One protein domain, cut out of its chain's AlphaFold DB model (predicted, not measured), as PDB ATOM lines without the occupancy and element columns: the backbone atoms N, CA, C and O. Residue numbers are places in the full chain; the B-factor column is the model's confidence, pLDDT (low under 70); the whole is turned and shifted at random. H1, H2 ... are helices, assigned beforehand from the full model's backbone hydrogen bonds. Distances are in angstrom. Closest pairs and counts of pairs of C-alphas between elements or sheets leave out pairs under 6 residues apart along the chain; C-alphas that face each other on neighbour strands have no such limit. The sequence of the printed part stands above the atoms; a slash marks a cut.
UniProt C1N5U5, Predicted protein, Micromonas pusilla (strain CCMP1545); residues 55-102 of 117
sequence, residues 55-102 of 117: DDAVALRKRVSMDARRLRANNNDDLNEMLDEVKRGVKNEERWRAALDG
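AT A GLANCE: This is residues 55 to 102 of the 117 residues of the protein "Predicted protein" of Micromonas pusilla (strain CCMP1545) (UniProt C1N5U5). One long helix, H1, makes the long axis, and after its last residue, Lys 87, the backbone folds back through residues 88 to 92 to a short helix, H2, giving the outline of a hook. Residues 55 to 77 of H1 stick out free. The printed part has 48 residues, with two named helices, H1 then H2, and no named strand: all helix. It is an extended rod, with a radius of gyration of the C-alphas of 15.8 A and spans of 51 by 18 by 8 A.

HOW THE PARTS SIT: H1, residues 55 to 87, and H2, residues 93 to 100, are near each other, with 6 pairs of C-alphas within 10 A and a closest distance of 8.1 A. A tight link of 5 residues joins them. In both helices every O i to N i+4 pair is within hydrogen-bond range.

IN THESE COORDINATES: H1 begins at C-alpha 55 (8.334, 20.510, -49.909) and runs 47.9 A to C-alpha 87. H2 runs 10.7 A, ending at C-alpha 100 (-22.101, 25.437, -26.694).

THE WHOLE: The C-alphas farthest apart, those of Asp 55 and Gly 89, are 51.0 A apart. The printed part has no cut. pLDDT is under 70 at residues 55 to 60, 63 to 64 and 89 to 102.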
ATOM      1  N   ASP A  55       8.712  19.109 -49.732       60.16
ATOM      2  CA  ASP A  55       8.334  20.510 -49.909       60.16
ATOM      3  C   ASP A  55       6.813  20.720 -49.902       60.16
ATOM      4  O   ASP A  55       6.326  21.652 -49.254       60.16
ATOM      5  N   ASP A  56       6.044  19.829 -50.530       60.75
ATOM      6  CA  ASP A  56       4.582  19.860 -50.488       60.75
ATOM      7  C   ASP A  56       4.057  19.519 -49.095       60.75
ATOM      8  O   ASP A  56       3.129  20.166 -48.608       60.75
ATOM      9  N   ALA A  57       4.681  18.569 -48.393       62.66
ATOM     10  CA  ALA A  57       4.320  18.236 -47.015       62.66
ATOM     11  C   ALA A  57       4.607  19.398 -46.042       62.66
ATOM     12  O   ALA A  57       3.799  19.697 -45.151       62.66
ATOM     13  N   VAL A  58       5.730  20.102 -46.223       68.56
ATOM     14  CA  VAL A  58       6.078  21.306 -45.452       68.56
ATOM     15  C   VAL A  58       5.141  22.462 -45.799       68.56
ATOM     16  O   VAL A  58       4.648  23.147 -44.895       68.56
ATOM     17  N   ALA A  59       4.828  22.662 -47.080       67.06
ATOM     18  CA  ALA A  59       3.875  23.669 -47.531       67.06
ATOM     19  C   ALA A  59       2.461  23.389 -46.999       67.06
ATOM     20  O   ALA A  59       1.793  24.317 -46.536       67.06
ATOM     21  N   LEU A  60       2.028  22.127 -46.983       66.19
ATOM     22  CA  LEU A  60       0.762  21.684 -46.398       66.19
ATOM     23  C   LEU A  60       0.731  21.943 -44.891       66.19
ATOM     24  O   LEU A  60      -0.213  22.569 -44.412       66.19
ATOM     25  N   ARG A  61       1.780  21.584 -44.136       70.19
ATOM     26  CA  ARG A  61       1.869  21.923 -42.700       70.19
ATOM     27  C   ARG A  61       1.817  23.430 -42.459       70.19
ATOM     28  O   ARG A  61       1.133  23.882 -41.540       70.19
ATOM     29  N   LYS A  62       2.499  24.222 -43.290       71.19
ATOM     30  CA  LYS A  62       2.507  25.686 -43.185       71.19
ATOM     31  C   LYS A  62       1.124  26.275 -43.471       71.19
ATOM     32  O   LYS A  62       0.666  27.120 -42.702       71.19
ATOM     33  N   ARG A  63       0.432  25.799 -44.512       68.62
ATOM     34  CA  ARG A  63      -0.947  26.194 -44.854       68.62
ATOM     35  C   ARG A  63      -1.935  25.819 -43.751       68.62
ATOM     36  O   ARG A  63      -2.623  26.699 -43.253       68.62
ATOM     37  N   VAL A  64      -1.896  24.579 -43.266       67.88
ATOM     38  CA  VAL A  64      -2.730  24.119 -42.141       67.88
ATOM     39  C   VAL A  64      -2.492  24.972 -40.892       67.88
ATOM     40  O   VAL A  64      -3.441  25.353 -40.214       67.88
ATOM     41  N   SER A  65      -1.243  25.354 -40.606       72.38
ATOM     42  CA  SER A  65      -0.933  26.230 -39.468       72.38
ATOM     43  C   SER A  65      -1.459  27.664 -39.635       72.38
ATOM     44  O   SER A  65      -1.855  28.290 -38.651       72.38
ATOM     45  N   MET A  66      -1.476  28.188 -40.866       71.50
ATOM     46  CA  MET A  66      -2.022  29.509 -41.193       71.50
ATOM     47  C   MET A  66      -3.549  29.508 -41.087       71.50
ATOM     48  O   MET A  66      -4.116  30.400 -40.458       71.50
ATOM     49  N   ASP A  67      -4.203  28.488 -41.640       71.19
ATOM     50  CA  ASP A  67      -5.658  28.358 -41.594       71.19
ATOM     51  C   ASP A  67      -6.143  28.109 -40.163       71.19
ATOM     52  O   ASP A  67      -7.079  28.769 -39.719       71.19
ATOM     53  N   ALA A  68      -5.435  27.290 -39.378       72.38
ATOM     54  CA  ALA A  68      -5.722  27.104 -37.955       72.38
ATOM     55  C   ALA A  68      -5.580  28.408 -37.145       72.38
ATOM     56  O   ALA A  68      -6.382  28.671 -36.247       72.38
ATOM     57  N   ARG A  69      -4.589  29.256 -37.461       75.31
ATOM     58  CA  ARG A  69      -4.434  30.575 -36.821       75.31
ATOM     59  C   ARG A  69      -5.582  31.521 -37.167       75.31
ATOM     60  O   ARG A  69      -6.077  32.194 -36.269       75.31
ATOM     61  N   ARG A  70      -6.016  31.554 -38.430       76.31
ATOM     62  CA  ARG A  70      -7.169  32.360 -38.868       76.31
ATOM     63  C   ARG A  70      -8.462  31.891 -38.212       76.31
ATOM     64  O   ARG A  70      -9.214  32.713 -37.708       76.31
ATOM     65  N   LEU A  71      -8.677  30.577 -38.147       75.50
ATOM     66  CA  LEU A  71      -9.845  29.999 -37.483       75.50
ATOM     67  C   LEU A  71      -9.881  30.371 -35.997       75.50
ATOM     68  O   LEU A  71     -10.924  30.745 -35.471       75.50
ATOM     69  N   ARG A  72      -8.724  30.324 -35.328       74.12
ATOM     70  CA  ARG A  72      -8.600  30.706 -33.918       74.12
ATOM     71  C   ARG A  72      -8.853  32.197 -33.687       74.12
ATOM     72  O   ARG A  72      -9.468  32.538 -32.686       74.12
ATOM     73  N   ALA A  73      -8.382  33.061 -34.585       74.19
ATOM     74  CA  ALA A  73      -8.650  34.496 -34.515       74.19
ATOM     75  C   ALA A  73     -10.152  34.780 -34.654       74.19
ATOM     76  O   ALA A  73     -10.735  35.388 -33.764       74.19
ATOM     77  N   ASN A  74     -10.791  34.217 -35.683       78.25
ATOM     78  CA  ASN A  74     -12.224  34.395 -35.914       78.25
ATOM     79  C   ASN A  74     -13.072  33.866 -34.746       78.25
ATOM     80  O   ASN A  74     -14.004  34.534 -34.316       78.25
ATOM     81  N   ASN A  75     -12.726  32.702 -34.185       76.31
ATOM     82  CA  ASN A  75     -13.441  32.160 -33.027       76.31
ATOM     83  C   ASN A  75     -13.308  33.063 -31.790       76.31
ATOM     84  O   ASN A  75     -14.256  33.183 -31.023       76.31
ATOM     85  N   ASN A  76     -12.151  33.698 -31.576       76.12
ATOM     86  CA  ASN A  76     -11.976  34.634 -30.464       76.12
ATOM     87  C   ASN A  76     -12.812  35.907 -30.651       76.12
ATOM     88  O   ASN A  76     -13.362  36.414 -29.673       76.12
ATOM     89  N   ASP A  77     -12.915  36.408 -31.881       79.56
ATOM     90  CA  ASP A  77     -13.736  37.578 -32.201       79.56
ATOM     91  C   ASP A  77     -15.229  37.273 -31.998       79.56
ATOM     92  O   ASP A  77     -15.922  38.040 -31.327       79.56
ATOM     93  N   ASP A  78     -15.694  36.109 -32.463       76.75
ATOM     94  CA  ASP A  78     -17.066  35.635 -32.242       76.75
ATOM     95  C   ASP A  78     -17.367  35.466 -30.741       76.75
ATOM     96  O   ASP A  78     -18.422  35.883 -30.265       76.75
ATOM     97  N   LEU A  79     -16.432  34.914 -29.958       79.00
ATOM     98  CA  LEU A  79     -16.587  34.776 -28.504       79.00
ATOM     99  C   LEU A  79     -16.620  36.131 -27.783       79.00
ATOM    100  O   LEU A  79     -17.349  36.280 -26.802       79.00
ATOM    101  N   ASN A  80     -15.860  37.123 -28.247       82.50
ATOM    102  CA  ASN A  80     -15.884  38.470 -27.676       82.50
ATOM    103  C   ASN A  80     -17.192  39.205 -27.988       82.50
ATOM    104  O   ASN A  80     -17.747  39.837 -27.089       82.50
ATOM    105  N   GLU A  81     -17.702  39.096 -29.221       79.19
ATOM    106  CA  GLU A  81     -19.028  39.610 -29.595       79.19
ATOM    107  C   GLU A  81     -20.100  38.976 -28.708       79.19
ATOM    108  O   GLU A  81     -20.944  39.664 -28.136       79.19
ATOM    109  N   MET A  82     -19.996  37.667 -28.499       71.81
ATOM    110  CA  MET A  82     -20.876  36.940 -27.608       71.81
ATOM    111  C   MET A  82     -20.788  37.465 -26.151       71.81
ATOM    112  O   MET A  82     -21.786  37.844 -25.533       71.81
ATOM    113  N   LEU A  83     -19.598  37.584 -25.574       78.19
ATOM    114  CA  LEU A  83     -19.463  38.138 -24.221       78.19
ATOM    115  C   LEU A  83     -20.042  39.559 -24.087       78.19
ATOM    116  O   LEU A  83     -20.569  39.905 -23.027       78.19
ATOM    117  N   ASP A  84     -19.974  40.368 -25.143       81.06
ATOM    118  CA  ASP A  84     -20.569  41.703 -25.180       81.06
ATOM    119  C   ASP A  84     -22.107  41.662 -25.295       81.06
ATOM    120  O   ASP A  84     -22.796  42.386 -24.576       81.06
ATOM    121  N   GLU A  85     -22.677  40.757 -26.100       75.19
ATOM    122  CA  GLU A  85     -24.131  40.527 -26.187       75.19
ATOM    123  C   GLU A  85     -24.737  40.099 -24.835       75.19
ATOM    124  O   GLU A  85     -25.793  40.610 -24.442       75.19
ATOM    125  N   VAL A  86     -24.050  39.223 -24.084       73.56
ATOM    126  CA  VAL A  86     -24.464  38.818 -22.725       73.56
ATOM    127  C   VAL A  86     -24.441  40.011 -21.772       73.56
ATOM    128  O   VAL A  86     -25.400  40.222 -21.029       73.56
ATOM    129  N   LYS A  87     -23.375  40.824 -21.807       73.38
ATOM    130  CA  LYS A  87     -23.266  42.039 -20.980       73.38
ATOM    131  C   LYS A  87     -24.349  43.067 -21.307       73.38
ATOM    132  O   LYS A  87     -24.822  43.750 -20.404       73.38
ATOM    133  N   ARG A  88     -24.760  43.160 -22.574       76.81
ATOM    134  CA  ARG A  88     -25.843  44.038 -23.046       76.81
ATOM    135  C   ARG A  88     -27.247  43.481 -22.775       76.81
ATOM    136  O   ARG A  88     -28.226  44.168 -23.050       76.81
ATOM    137  N   GLY A  89     -27.367  42.267 -22.233       66.81
ATOM    138  CA  GLY A  89     -28.651  41.652 -21.885       66.81
ATOM    139  C   GLY A  89     -29.475  41.177 -23.087       66.81
ATOM    140  O   GLY A  89     -30.685  40.987 -22.957       66.81
ATOM    141  N   VAL A  90     -28.846  40.980 -24.253       63.88
ATOM    142  CA  VAL A  90     -29.520  40.518 -25.475       63.88
ATOM    143  C   VAL A  90     -29.739  39.001 -25.399       63.88
ATOM    144  O   VAL A  90     -28.800  38.209 -25.445       63.88
ATOM    145  N   LYS A  91     -30.998  38.566 -25.278       56.47
ATOM    146  CA  LYS A  91     -31.364  37.142 -25.170       56.47
ATOM    147  C   LYS A  91     -31.499  36.483 -26.550       56.47
ATOM    148  O   LYS A  91     -32.595  36.399 -27.085       56.47
ATOM    149  N   ASN A  92     -30.390  35.994 -27.107       63.53
ATOM    150  CA  ASN A  92     -30.356  35.232 -28.371       63.53
ATOM    151  C   ASN A  92     -30.082  33.725 -28.157       63.53
ATOM    152  O   ASN A  92     -29.061  33.190 -28.587       63.53
ATOM    153  N   GLU A  93     -30.982  33.034 -27.444       62.88
ATOM    154  CA  GLU A  93     -30.825  31.646 -26.946       62.88
ATOM    155  C   GLU A  93     -30.402  30.608 -28.003       62.88
ATOM    156  O   GLU A  93     -29.636  29.694 -27.691       62.88
ATOM    157  N   GLU A  94     -30.823  30.759 -29.259       63.12
ATOM    158  CA  GLU A  94     -30.439  29.852 -30.352       63.12
ATOM    159  C   GLU A  94     -28.954  29.963 -30.732       63.12
ATOM    160  O   GLU A  94     -28.294  28.943 -30.947       63.12
ATOM    161  N   ARG A  95     -28.393  31.182 -30.749       61.25
ATOM    162  CA  ARG A  95     -26.973  31.422 -31.070       61.25
ATOM    163  C   ARG A  95     -26.064  30.931 -29.935       61.25
ATOM    164  O   ARG A  95     -25.015  30.350 -30.204       61.25
ATOM    165  N   TRP A  96     -26.504  31.071 -28.680       60.66
ATOM    166  CA  TRP A  96     -25.814  30.549 -27.488       60.66
ATOM    167  C   TRP A  96     -25.733  29.024 -27.478       60.66
ATOM    168  O   TRP A  96     -24.670  28.458 -27.222       60.66
ATOM    169  N   ARG A  97     -26.845  28.352 -27.799       65.38
ATOM    170  CA  ARG A  97     -26.890  26.887 -27.894       65.38
ATOM    171  C   ARG A  97     -26.002  26.364 -29.018       65.38
ATOM    172  O   ARG A  97     -25.265  25.411 -28.800       65.38
ATOM    173  N   ALA A  98     -26.002  27.020 -30.179       65.88
ATOM    174  CA  ALA A  98     -25.125  26.649 -31.291       65.88
ATOM    175  C   ALA A  98     -23.629  26.776 -30.944       65.88
ATOM    176  O   ALA A  98     -22.822  25.977 -31.421       65.88
ATOM    177  N   ALA A  99     -23.257  27.742 -30.097       63.75
ATOM    178  CA  ALA A  99     -21.877  27.903 -29.649       63.75
ATOM    179  C   ALA A  99     -21.445  26.874 -28.595       63.75
ATOM    180  O   ALA A  99     -20.319  26.383 -28.651       63.75
ATOM    181  N   LEU A 100     -22.343  26.500 -27.678       64.19
ATOM    182  CA  LEU A 100     -22.101  25.437 -26.694       64.19
ATOM    183  C   LEU A 100     -21.995  24.046 -27.344       64.19
ATOM    184  O   LEU A 100     -21.185  23.234 -26.907       64.19
ATOM    185  N   ASP A 101     -22.740  23.801 -28.425       67.81
ATOM    186  CA  ASP A 101     -22.687  22.569 -29.231       67.81
ATOM    187  C   ASP A 101     -21.429  22.461 -30.123       67.81
ATOM    188  O   ASP A 101     -21.306  21.527 -30.919       67.81
ATOM    189  N   GLY A 102     -20.501  23.422 -30.054       55.69
ATOM    190  CA  GLY A 102     -19.293  23.439 -30.887       55.69
ATOM    191  C   GLY A 102     -19.554  23.746 -32.367       55.69
ATOM    192  O   GLY A 102     -18.673  23.529 -33.197       55.69
TER     193      GLY A 102